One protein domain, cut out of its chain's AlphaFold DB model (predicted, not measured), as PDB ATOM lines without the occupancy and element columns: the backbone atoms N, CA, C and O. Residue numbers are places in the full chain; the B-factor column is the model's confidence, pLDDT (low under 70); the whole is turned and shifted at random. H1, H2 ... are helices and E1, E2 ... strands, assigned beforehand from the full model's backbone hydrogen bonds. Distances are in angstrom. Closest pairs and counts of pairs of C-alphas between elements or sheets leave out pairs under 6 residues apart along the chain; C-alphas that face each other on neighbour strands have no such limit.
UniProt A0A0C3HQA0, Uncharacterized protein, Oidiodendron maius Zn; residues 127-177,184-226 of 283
ATOM      1  N   LYS A 127     160.962 107.259 192.907       81.75
ATOM      2  CA  LYS A 127     160.604 108.565 192.349       81.75
ATOM      3  C   LYS A 127     159.145 108.622 191.924       81.75
ATOM      4  O   LYS A 127     158.537 109.671 192.083       81.75
ATOM      5  N   PHE A 128     158.555 107.519 191.454       81.12
ATOM      6  CA  PHE A 128     157.139 107.488 191.070       81.12
ATOM      7  C   PHE A 128     156.243 107.916 192.234       81.12
ATOM      8  O   PHE A 128     155.393 108.789 192.077       81.12
ATOM      9  N   ARG A 129     156.480 107.358 193.429       82.69
ATOM     10  CA  ARG A 129     155.708 107.719 194.624       82.69
ATOM     11  C   ARG A 129     155.841 109.204 194.949       82.69
ATOM     12  O   ARG A 129     154.837 109.865 195.203       82.69
ATOM     13  N   ASP A 130     157.071 109.702 194.963       87.00
ATOM     14  CA  ASP A 130     157.352 111.073 195.375       87.00
ATOM     15  C   ASP A 130     156.800 112.085 194.350       87.00
ATOM     16  O   ASP A 130     156.238 113.104 194.746       87.00
ATOM     17  N   LEU A 131     156.849 111.763 193.051       87.94
ATOM     18  CA  LEU A 131     156.239 112.556 191.978       87.94
ATOM     19  C   LEU A 131     154.710 112.575 192.065       87.94
ATOM     20  O   LEU A 131     154.117 113.640 191.927       87.94
ATOM     21  N   CYS A 132     154.059 111.438 192.342       87.94
ATOM     22  CA  CYS A 132     152.610 111.413 192.563       87.94
ATOM     23  C   CYS A 132     152.213 112.282 193.757       87.94
ATOM     24  O   CYS A 132     151.288 113.081 193.652       87.94
ATOM     25  N   HIS A 133     152.935 112.172 194.878       89.81
ATOM     26  CA  HIS A 133     152.671 113.018 196.038       89.81
ATOM     27  C   HIS A 133     152.820 114.502 195.693       89.81
ATOM     28  O   HIS A 133     151.953 115.284 196.056       89.81
ATOM     29  N   GLN A 134     153.868 114.900 194.969       89.50
ATOM     30  CA  GLN A 134     154.043 116.298 194.565       89.50
ATOM     31  C   GLN A 134     152.917 116.774 193.641       89.50
ATOM     32  O   GLN A 134     152.297 117.795 193.931       89.50
ATOM     33  N   ARG A 135     152.621 116.013 192.580       90.38
ATOM     34  CA  ARG A 135     151.558 116.324 191.612       90.38
ATOM     35  C   ARG A 135     150.217 116.552 192.301       90.38
ATOM     36  O   ARG A 135     149.524 117.511 191.980       90.38
ATOM     37  N   ASP A 136     149.892 115.702 193.270       90.81
ATOM     38  CA  ASP A 136     148.590 115.678 193.938       90.81
ATOM     39  C   ASP A 136     148.590 116.515 195.239       90.81
ATOM     40  O   ASP A 136     147.746 116.328 196.114       90.81
ATOM     41  N   SER A 137     149.544 117.444 195.407       91.56
ATOM     42  CA  SER A 137     149.674 118.321 196.591       91.56
ATOM     43  C   SER A 137     149.732 117.572 197.931       91.56
ATOM     44  O   SER A 137     149.226 118.046 198.949       91.56
ATOM     45  N   TYR A 138     150.338 116.386 197.931       93.19
ATOM     46  CA  TYR A 138     150.414 115.451 199.051       93.19
ATOM     47  C   TYR A 138     149.034 115.046 199.578       93.19
ATOM     48  O   TYR A 138     148.891 114.747 200.761       93.19
ATOM     49  N   ARG A 139     148.007 115.047 198.723       92.00
ATOM     50  CA  ARG A 139     146.640 114.675 199.086       92.00
ATOM     51  C   ARG A 139     146.189 113.421 198.359       92.00
ATOM     52  O   ARG A 139     146.631 113.107 197.259       92.00
ATOM     53  N   CYS A 140     145.264 112.701 198.982       89.31
ATOM     54  CA  CYS A 140     144.498 111.682 198.290       89.31
ATOM     55  C   CYS A 140     143.607 112.350 197.237       89.31
ATOM     56  O   CYS A 140     142.766 113.176 197.579       89.31
ATOM     57  N   VAL A 141     143.739 111.943 195.975       88.38
ATOM     58  CA  VAL A 141     142.899 112.430 194.863       88.38
ATOM     59  C   VAL A 141     141.406 112.127 195.050       88.38
ATOM     60  O   VAL A 141     140.566 112.821 194.492       88.38
ATOM     61  N   ILE A 142     141.066 111.111 195.852       85.12
ATOM     62  CA  ILE A 142     139.679 110.708 196.113       85.12
ATOM     63  C   ILE A 142     139.092 111.468 197.304       85.12
ATOM     64  O   ILE A 142     138.025 112.060 197.187       85.12
ATOM     65  N   THR A 143     139.760 111.437 198.462       85.88
ATOM     66  CA  THR A 143     139.193 111.971 199.716       85.88
ATOM     67  C   THR A 143     139.613 113.411 200.002       85.88
ATOM     68  O   THR A 143     138.968 114.095 200.790       85.88
ATOM     69  N   GLY A 144     140.698 113.889 199.383       88.38
ATOM     70  CA  GLY A 144     141.322 115.179 199.681       88.38
ATOM     71  C   GLY A 144     142.184 115.195 200.952       88.38
ATOM     72  O   GLY A 144     142.833 116.211 201.233       88.38
ATOM     73  N   ASP A 145     142.232 114.089 201.704       90.62
ATOM     74  CA  ASP A 145     143.029 113.982 202.929       90.62
ATOM     75  C   ASP A 145     144.513 114.153 202.628       90.62
ATOM     76  O   ASP A 145     145.043 113.568 201.682       90.62
ATOM     77  N   MET A 146     145.192 114.933 203.460       93.69
ATOM     78  CA  MET A 146     146.630 115.145 203.347       93.69
ATOM     79  C   MET A 146     147.424 113.945 203.875       93.69
ATOM     80  O   MET A 146     147.027 113.312 204.853       93.69
ATOM     81  N   ASP A 147     148.577 113.663 203.273       94.56
ATOM     82  CA  ASP A 147     149.538 112.696 203.791       94.56
ATOM     83  C   ASP A 147     149.922 113.029 205.236       94.56
ATOM     84  O   ASP A 147     150.339 114.144 205.545       94.56
ATOM     85  N   THR A 148     149.842 112.030 206.114       93.12
ATOM     86  CA  THR A 148     150.158 112.192 207.540       93.12
ATOM     87  C   THR A 148     151.585 112.686 207.772       93.12
ATOM     88  O   THR A 148     151.787 113.556 208.615       93.12
ATOM     89  N   ASN A 149     152.583 112.175 207.034       92.56
ATOM     90  CA  ASN A 149     153.964 112.612 207.259       92.56
ATOM     91  C   ASN A 149     154.161 114.057 206.814       92.56
ATOM     92  O   ASN A 149     154.842 114.806 207.508       92.56
ATOM     93  N   TYR A 150     153.580 114.445 205.681       93.69
ATOM     94  CA  TYR A 150     153.645 115.825 205.209       93.69
ATOM     95  C   TYR A 150     152.923 116.788 206.168       93.69
ATOM     96  O   TYR A 150     153.488 117.809 206.567       93.69
ATOM     97  N   TRP A 151     151.717 116.427 206.614       95.88
ATOM     98  CA  TRP A 151     150.923 117.202 207.573       95.88
ATOM     99  C   TRP A 151     151.660 117.418 208.905       95.88
ATOM    100  O   TRP A 151     151.753 118.548 209.383       95.88
ATOM    101  N   GLU A 152     152.238 116.359 209.479       95.44
ATOM    102  CA  GLU A 152     152.933 116.422 210.771       95.44
ATOM    103  C   GLU A 152     154.311 117.087 210.653       95.44
ATOM    104  O   GLU A 152     154.622 118.034 211.373       95.44
ATOM    105  N   LYS A 153     155.156 116.600 209.738       94.56
ATOM    106  CA  LYS A 153     156.592 116.923 209.724       94.56
ATOM    107  C   LYS A 153     156.928 118.156 208.902       94.56
ATOM    108  O   LYS A 153     157.963 118.769 209.148       94.56
ATOM    109  N   THR A 154     156.108 118.494 207.909       93.81
ATOM    110  CA  THR A 154     156.368 119.632 207.019       93.81
ATOM    111  C   THR A 154     155.489 120.826 207.362       93.81
ATOM    112  O   THR A 154     155.999 121.942 207.402       93.81
ATOM    113  N   LEU A 155     154.199 120.611 207.644       93.31
ATOM    114  CA  LEU A 155     153.269 121.706 207.951       93.31
ATOM    115  C   LEU A 155     153.068 121.971 209.449       93.31
ATOM    116  O   LEU A 155     152.510 123.008 209.798       93.31
ATOM    117  N   GLY A 156     153.519 121.076 210.332       94.38
ATOM    118  CA  GLY A 156     153.429 121.275 211.780       94.38
ATOM    119  C   GLY A 156     152.016 121.116 212.340       94.38
ATOM    120  O   GLY A 156     151.620 121.876 213.219       94.38
ATOM    121  N   CYS A 157     151.265 120.129 211.846       93.94
ATOM    122  CA  CYS A 157     149.945 119.754 212.360       93.94
ATOM    123  C   CYS A 157     148.868 120.862 212.268       93.94
ATOM    124  O   CYS A 157     148.247 121.191 213.283       93.94
ATOM    125  N   PRO A 158     148.615 121.457 211.085       94.56
ATOM    126  CA  PRO A 158     147.631 122.529 210.950       94.56
ATOM    127  C   PRO A 158     146.214 122.072 211.331       94.56
ATOM    128  O   PRO A 158     145.731 121.032 210.868       94.56
ATOM    129  N   GLU A 159     145.530 122.883 212.145       93.31
ATOM    130  CA  GLU A 159     144.135 122.654 212.531       93.31
ATOM    131  C   GLU A 159     143.185 122.746 211.326       93.31
ATOM    132  O   GLU A 159     143.414 123.489 210.371       93.31
ATOM    133  N   GLY A 160     142.090 121.982 211.370       90.19
ATOM    134  CA  GLY A 160     141.051 121.999 210.332       90.19
ATOM    135  C   GLY A 160     141.426 121.304 209.018       90.19
ATOM    136  O   GLY A 160     140.606 121.266 208.103       90.19
ATOM    137  N   VAL A 161     142.627 120.726 208.912       91.56
ATOM    138  CA  VAL A 161     143.050 119.928 207.755       91.56
ATOM    139  C   VAL A 161     142.934 118.445 208.091       91.56
ATOM    140  O   VAL A 161     143.622 117.950 208.982       91.56
ATOM    141  N   HIS A 162     142.082 117.725 207.362       91.56
ATOM    142  CA  HIS A 162     142.015 116.269 207.461       91.56
ATOM    143  C   HIS A 162     143.276 115.622 206.876       91.56
ATOM    144  O   HIS A 162     143.801 116.060 205.845       91.56
ATOM    145  N   PHE A 163     143.760 114.579 207.547       92.19
ATOM    146  CA  PHE A 163     144.957 113.849 207.160       92.19
ATOM    147  C   PHE A 163     144.767 112.344 207.343       92.19
ATOM    148  O   PHE A 163     144.023 111.885 208.210       92.19
ATOM    149  N   SER A 164     145.457 111.573 206.511       88.69
ATOM    150  CA  SER A 164     145.473 110.115 206.550       88.69
ATOM    151  C   SER A 164     146.756 109.596 205.903       88.69
ATOM    152  O   SER A 164     147.554 110.354 205.345       88.69
ATOM    153  N   LYS A 165     147.010 108.293 205.996       88.50
ATOM    154  CA  LYS A 165     148.132 107.675 205.289       88.50
ATOM    155  C   LYS A 165     147.770 107.549 203.812       88.50
ATOM    156  O   LYS A 165     146.938 106.715 203.463       88.50
ATOM    157  N   VAL A 166     148.439 108.306 202.949       86.88
ATOM    158  CA  VAL A 166     148.250 108.199 201.494       86.88
ATOM    159  C   VAL A 166     149.323 107.305 200.871       86.88
ATOM    160  O   VAL A 166     150.386 107.060 201.452       86.88
ATOM    161  N   ARG A 167     149.026 106.746 199.697       83.62
ATOM    162  CA  ARG A 167     149.971 105.953 198.905       83.62
ATOM    163  C   ARG A 167     149.768 106.262 197.428       83.62
ATOM    164  O   ARG A 167     148.629 106.358 196.983       83.62
ATOM    165  N   ALA A 168     150.859 106.323 196.672       82.38
ATOM    166  CA  ALA A 168     150.785 106.237 195.221       82.38
ATOM    167  C   ALA A 168     150.332 104.826 194.818       82.38
ATOM    168  O   ALA A 168     150.891 103.829 195.288       82.38
ATOM    169  N   ALA A 169     149.316 104.754 193.966       79.62
ATOM    170  CA  ALA A 169     148.786 103.512 193.428       79.62
ATOM    171  C   ALA A 169     148.934 103.513 191.906       79.62
ATOM    172  O   ALA A 169     148.696 104.527 191.249       79.62
ATOM    173  N   HIS A 170     149.317 102.369 191.344       73.00
ATOM    174  CA  HIS A 170     149.188 102.167 189.906       73.00
ATOM    175  C   HIS A 170     147.708 101.965 189.570       73.00
ATOM    176  O   HIS A 170     147.017 101.223 190.264       73.00
ATOM    177  N   ILE A 171     147.242 102.625 188.510       72.50
ATOM    178  CA  ILE A 171     145.842 102.572 188.062       72.50
ATOM    179  C   ILE A 171     145.494 101.164 187.586       72.50
ATOM    180  O   ILE A 171     144.504 100.581 188.005       72.50
ATOM    181  N   ILE A 172     146.355 100.568 186.770       66.06
ATOM    182  CA  ILE A 172     146.280  99.155 186.403       66.06
ATOM    183  C   ILE A 172     147.458  98.456 187.087       66.06
ATOM    184  O   ILE A 172     148.529  99.068 187.174       66.06
ATOM    185  N   PRO A 173     147.315  97.208 187.583       61.66
ATOM    186  CA  PRO A 173     148.463  96.462 188.082       61.66
ATOM    187  C   PRO A 173     149.624  96.522 187.083       61.66
ATOM    188  O   PRO A 173     149.423  96.367 185.881       61.66
ATOM    189  N   LEU A 174     150.830  96.762 187.598       50.91
ATOM    190  CA  LEU A 174     152.020  97.116 186.813       50.91
ATOM    191  C   LEU A 174     152.338  96.131 185.676       50.91
ATOM    192  O   LEU A 174     152.871  96.521 184.648       50.91
ATOM    193  N   ASN A 175     151.950  94.870 185.840       46.44
ATOM    194  CA  ASN A 175     152.171  93.802 184.869       46.44
ATOM    195  C   ASN A 175     151.301  93.903 183.611       46.44
ATOM    196  O   ASN A 175     151.564  93.209 182.636       46.44
ATOM    197  N   TYR A 176     150.274  94.751 183.622       53.06
ATOM    198  CA  TYR A 176     149.520  95.085 182.419       53.06
ATOM    199  C   TYR A 176     150.058  96.353 181.752       53.06
ATOM    200  O   TYR A 176     149.534  96.753 180.728       53.06
ATOM    201  N   ALA A 177     151.053  97.040 182.322       38.94
ATOM    202  CA  ALA A 177     151.420  98.380 181.885       38.94
ATOM    203  C   ALA A 177     152.442  98.401 180.734       38.94
ATOM    204  O   ALA A 177     153.644  98.494 180.971       38.94
ATOM    205  N   ASP A 184     143.794 113.969 175.269       51.62
ATOM    206  CA  ASP A 184     142.656 114.882 175.475       51.62
ATOM    207  C   ASP A 184     141.279 114.317 175.851       51.62
ATOM    208  O   ASP A 184     140.404 114.086 175.014       51.62
ATOM    209  N   ILE A 185     141.064 114.251 177.169       55.72
ATOM    210  CA  ILE A 185     139.768 114.343 177.855       55.72
ATOM    211  C   ILE A 185     139.990 115.243 179.085       55.72
ATOM    212  O   ILE A 185     141.084 115.236 179.646       55.72
ATOM    213  N   ASP A 186     138.983 116.024 179.489       68.56
ATOM    214  CA  ASP A 186     139.013 116.770 180.753       68.56
ATOM    215  C   ASP A 186     139.358 115.820 181.921       68.56
ATOM    216  O   ASP A 186     138.800 114.727 182.015       68.56
ATOM    217  N   ASP A 187     140.253 116.230 182.827       78.56
ATOM    218  CA  ASP A 187     140.794 115.422 183.940       78.56
ATOM    219  C   ASP A 187     139.767 115.126 185.065       78.56
ATOM    220  O   ASP A 187     140.133 114.899 186.221       78.56
ATOM    221  N   VAL A 188     138.471 115.126 184.742       81.19
ATOM    222  CA  VAL A 188     137.351 114.912 185.662       81.19
ATOM    223  C   VAL A 188     136.676 113.576 185.368       81.19
ATOM    224  O   VAL A 188     136.183 113.338 184.268       81.19
ATOM    225  N   TYR A 189     136.588 112.723 186.384       82.12
ATOM    226  CA  TYR A 189     136.099 111.352 186.269       82.12
ATOM    227  C   TYR A 189     135.014 111.058 187.298       82.12
ATOM    228  O   TYR A 189     135.060 111.544 188.430       82.12
ATOM    229  N   GLU A 190     134.050 110.223 186.914       83.12
ATOM    230  CA  GLU A 190     133.041 109.702 187.829       83.12
ATOM    231  C   GLU A 190     133.585 108.498 188.609       83.12
ATOM    232  O   GLU A 190     134.137 107.553 188.045       83.12
ATOM    233  N   LEU A 191     133.412 108.525 189.926       82.12
ATOM    234  CA  LEU A 191     133.686 107.416 190.816       82.12
ATOM    235  C   LEU A 191     132.494 106.474 190.836       82.12
ATOM    236  O   LEU A 191     131.418 106.808 191.335       82.12
ATOM    237  N   LYS A 192     132.729 105.255 190.365       83.81
ATOM    238  CA  LYS A 192     131.777 104.164 190.494       83.81
ATOM    239  C   LYS A 192     132.092 103.342 191.737       83.81
ATOM    240  O   LYS A 192     133.216 102.877 191.915       83.81
ATOM    241  N   LEU A 193     131.089 103.167 192.589       81.50
ATOM    242  CA  LEU A 193     131.136 102.248 193.721       81.50
ATOM    243  C   LEU A 193     130.353 100.984 193.364       81.50
ATOM    244  O   LEU A 193     129.319 101.057 192.701       81.50
ATOM    245  N   TYR A 194     130.853  99.838 193.811       81.62
ATOM    246  CA  TYR A 194     130.198  98.541 193.645       81.62
ATOM    247  C   TYR A 194     129.550  98.111 194.966       81.62
ATOM    248  O   TYR A 194     129.973  98.558 196.029       81.62
ATOM    249  N   ASP A 195     128.556  97.221 194.915       70.88
ATOM    250  CA  ASP A 195     127.691  96.861 196.058       70.88
ATOM    251  C   ASP A 195     128.437  96.373 197.319       70.88
ATOM    252  O   ASP A 195     127.906  96.449 198.424       70.88
ATOM    253  N   TYR A 196     129.671  95.883 197.171       69.31
ATOM    254  CA  TYR A 196     130.522  95.412 198.273       69.31
ATOM    255  C   TYR A 196     131.463  96.480 198.835       69.31
ATOM    256  O   TYR A 196     132.322  96.183 199.668       69.31
ATOM    257  N   PHE A 197     131.320  97.728 198.395       72.44
ATOM    258  CA  PHE A 197     132.113  98.826 198.912       72.44
ATOM    259  C   PHE A 197     131.812  99.044 200.409       72.44
ATOM    260  O   PHE A 197     130.645  99.169 200.785       72.44
ATOM    261  N   PRO A 198     132.822  99.084 201.301       68.81
ATOM    262  CA  PRO A 198     132.544  99.163 202.729       68.81
ATOM    263  C   PRO A 198     131.895 100.503 203.097       68.81
ATOM    264  O   PRO A 198     132.491 101.567 202.917       68.81
ATOM    265  N   SER A 199     130.708 100.447 203.706       71.50
ATOM    266  CA  SER A 199     129.910 101.625 204.090       71.50
ATOM    267  C   SER A 199     130.640 102.599 205.024       71.50
ATOM    268  O   SER A 199     130.346 103.794 205.060       71.50
ATOM    269  N   SER A 200     131.652 102.122 205.756       70.19
ATOM    270  CA  SER A 200     132.546 102.961 206.560       70.19
ATOM    271  C   SER A 200     133.297 104.006 205.730       70.19
ATOM    272  O   SER A 200     133.594 105.083 206.244       70.19
ATOM    273  N   TYR A 201     133.589 103.704 204.462       69.19
ATOM    274  CA  TYR A 201     134.308 104.595 203.556       69.19
ATOM    275  C   TYR A 201     133.380 105.516 202.756       69.19
ATOM    276  O   TYR A 201     133.842 106.534 202.256       69.19
ATOM    277  N   GLU A 202     132.071 105.262 202.692       71.38
ATOM    278  CA  GLU A 202     131.129 106.159 201.995       71.38
ATOM    279  C   GLU A 202     131.158 107.585 202.561       71.38
ATOM    280  O   GLU A 202     131.008 108.563 201.832       71.38
ATOM    281  N   ARG A 203     131.409 107.721 203.870       70.12
ATOM    282  CA  ARG A 203     131.448 109.020 204.559       70.12
ATOM    283  C   ARG A 203     132.598 109.923 204.118       70.12
ATOM    284  O   ARG A 203     132.498 111.131 204.311       70.12
ATOM    285  N   ILE A 204     133.671 109.343 203.582       70.38
ATOM    286  CA  ILE A 204     134.865 110.074 203.134       70.38
ATOM    287  C   ILE A 204     134.917 110.230 201.610       70.38
ATOM    288  O   ILE A 204     135.848 110.842 201.094       70.38
ATOM    289  N   PHE A 205     133.929 109.694 200.885       73.56
ATOM    290  CA  PHE A 205     133.852 109.834 199.435       73.56
ATOM    291  C   PHE A 205     133.222 111.172 199.019       73.56
ATOM    292  O   PHE A 205     132.334 111.695 199.708       73.56
ATOM    293  N   PRO A 206     133.638 111.741 197.872       72.06
ATOM    294  CA  PRO A 206     133.036 112.953 197.337       72.06
ATOM    295  C   PRO A 206     131.530 112.779 197.125       72.06
ATOM    296  O   PRO A 206     131.090 111.868 196.432       72.06
ATOM    297  N   LYS A 207     130.721 113.714 197.638       68.81
ATOM    298  CA  LYS A 207     129.246 113.661 197.520       68.81
ATOM    299  C   LYS A 207     128.724 113.647 196.083       68.81
ATOM    300  O   LYS A 207     127.590 113.246 195.853       68.81
ATOM    301  N   LYS A 208     129.511 114.171 195.141       67.19
ATOM    302  CA  LYS A 208     129.161 114.221 193.716       67.19
ATOM    303  C   LYS A 208     129.680 113.010 192.940       67.19
ATOM    304  O   LYS A 208     129.420 112.950 191.748       67.19
ATOM    305  N   SER A 209     130.436 112.113 193.582       76.56
ATOM    306  CA  SER A 209     131.166 111.028 192.918       76.56
ATOM    307  C   SER A 209     132.001 111.514 191.734       76.56
ATOM    308  O   SER A 209     132.160 110.795 190.766       76.56
ATOM    309  N   LEU A 210     132.520 112.741 191.783       81.75
ATOM    310  CA  LEU A 210     133.406 113.286 190.759       81.75
ATOM    311  C   LEU A 210     134.773 113.528 191.383       81.75
ATOM    312  O   LEU A 210     134.853 114.065 192.491       81.75
ATOM    313  N   VAL A 211     135.820 113.149 190.661       82.25
ATOM    314  CA  VAL A 211     137.215 113.404 191.011       82.25
ATOM    315  C   VAL A 211     137.877 114.134 189.868       82.25
ATOM    316  O   VAL A 211     137.803 113.696 188.726       82.25
ATOM    317  N   GLU A 212     138.529 115.237 190.200       83.25
ATOM    318  CA  GLU A 212     139.347 116.010 189.282       83.25
ATOM    319  C   GLU A 212     140.818 115.756 189.606       83.25
ATOM    320  O   GLU A 212     141.261 115.977 190.737       83.25
ATOM    321  N   PHE A 213     141.589 115.307 188.618       82.31
ATOM    322  CA  PHE A 213     143.043 115.230 188.726       82.31
ATOM    323  C   PHE A 213     143.651 116.606 188.454       82.31
ATOM    324  O   PHE A 213     144.219 116.872 187.398       82.31
ATOM    325  N   ALA A 214     143.527 117.497 189.435       76.62
ATOM    326  CA  ALA A 214     144.141 118.815 189.384       76.62
ATOM    327  C   ALA A 214     145.652 118.732 189.658       76.62
ATOM    328  O   ALA A 214     146.097 118.030 190.568       76.62
ATOM    329  N   ARG A 215     146.445 119.493 188.898       79.62
ATOM    330  CA  ARG A 215     147.889 119.635 189.141       79.62
ATOM    331  C   ARG A 215     148.135 120.629 190.273       79.62
ATOM    332  O   ARG A 215     147.527 121.701 190.297       79.62
ATOM    333  N   ALA A 216     149.058 120.298 191.170       81.06
ATOM    334  CA  ALA A 216     149.552 121.223 192.177       81.06
ATOM    335  C   ALA A 216     150.215 122.464 191.552       81.06
ATOM    336  O   ALA A 216     150.695 122.468 190.411       81.06
ATOM    337  N   GLU A 217     150.275 123.538 192.335       77.56
ATOM    338  CA  GLU A 217     151.005 124.742 191.955       77.56
ATOM    339  C   GLU A 217     152.503 124.403 191.811       77.56
ATOM    340  O   GLU A 217     153.117 123.876 192.737       77.56
ATOM    341  N   ASN A 218     153.091 124.708 190.648       77.88
ATOM    342  CA  ASN A 218     154.477 124.379 190.261       77.88
ATOM    343  C   ASN A 218     154.750 122.916 189.866       77.88
ATOM    344  O   ASN A 218     155.911 122.514 189.834       77.88
ATOM    345  N   THR A 219     153.724 122.128 189.529       80.88
ATOM    346  CA  THR A 219     153.897 120.781 188.947       80.88
ATOM    347  C   THR A 219     153.307 120.680 187.541       80.88
ATOM    348  O   THR A 219     152.712 119.665 187.173       80.88
ATOM    349  N   GLN A 220     153.382 121.755 186.751       79.25
ATOM    350  CA  GLN A 220     152.808 121.787 185.400       79.25
ATOM    351  C   GLN A 220     153.522 120.832 184.434       79.25
ATOM    352  O   GLN A 220     152.933 120.437 183.430       79.25
ATOM    353  N   ASP A 221     154.757 120.451 184.747       82.62
ATOM    354  CA  ASP A 221     155.560 119.445 184.053       82.62
ATOM    355  C   ASP A 221     155.135 118.001 184.369       82.62
ATOM    356  O   ASP A 221     155.451 117.092 183.601       82.62
ATOM    357  N   LEU A 222     154.389 117.781 185.457       81.88
ATOM    358  CA  LEU A 222     153.860 116.469 185.809       81.88
ATOM    359  C   LEU A 222     152.523 116.227 185.109       81.88
ATOM    360  O   LEU A 222     151.567 116.994 185.242       81.88
ATOM    361  N   GLU A 223     152.450 115.128 184.366       80.25
ATOM    362  CA  GLU A 223     151.233 114.742 183.662       80.25
ATOM    363  C   GLU A 223     150.188 114.125 184.616       80.25
ATOM    364  O   GLU A 223     150.534 113.392 185.560       80.25
ATOM    365  N   PRO A 224     148.893 114.395 184.375       79.88
ATOM    366  CA  PRO A 224     147.809 113.698 185.046       79.88
ATOM    367  C   PRO A 224     147.809 112.214 184.642       79.88
ATOM    368  O   PRO A 224     148.502 111.805 183.704       79.88
ATOM    369  N   PRO A 225     147.057 111.369 185.362       80.31
ATOM    370  CA  PRO A 225     146.773 110.009 184.929       80.31
ATOM    371  C   PRO A 225     146.381 109.905 183.457       80.31
ATOM    372  O   PRO A 225     145.551 110.658 182.963       80.31
ATOM    373  N   ASN A 226     146.941 108.921 182.762       79.62
ATOM    374  CA  ASN A 226     146.567 108.651 181.381       79.62
ATOM    375  C   ASN A 226     145.110 108.139 181.327       79.62
ATOM    376  O   ASN A 226     144.784 107.113 181.928       79.62
TER     377      ASN A 226
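What this domain is: This is residues 127 to 177 and 184 to 226 of the 283 residues of an uncharacterized protein of Oidiodendron maius Zn (UniProt A0A0C3HQA0). With little regular structure, this is a body of loops: residues 136 to 147 run through the middle, with the two-stranded ribbon E1 and E2 and three separate short helices set round them. Residues 172 to 177 and 194 to 200 stick out. The 94 printed residues, 25 in named elements (H1 H2 E1 H3 E2), are mixed and only just compact, close to loose: radius of gyration of the C-alphas 14.4 A, spans 38 by 34 by 27 A.

Where its parts are: E1 is residues 188 to 190, 7.1 A; E2, residues 210 to 212, 6.7 A, ends at C-alpha (139.347, 116.010, 189.282). H1, residues 127 to 135, 11.9 A, begins at C-alpha (160.604, 108.565, 192.349). H2 is residues 148 to 153, 8.3 A; H3, residues 199 to 202, 5.1 A.

How they stand to each other: E1 and E2 are antiparallel at 155 degrees; N 189 and O 211, 2.8 A, are within hydrogen-bond range. H1 is apart from both. No helix touches another. H1 and H2 have every O i to N i+4 pair within range; H3 is too short for one.

The domain as a whole: Residues 178 to 183 are not printed; C-alphas 177 and 184 are 19.8 A apart. H1 to H2 is a long link. Fourteen residues have pLDDT under 70, among them 172 to 177.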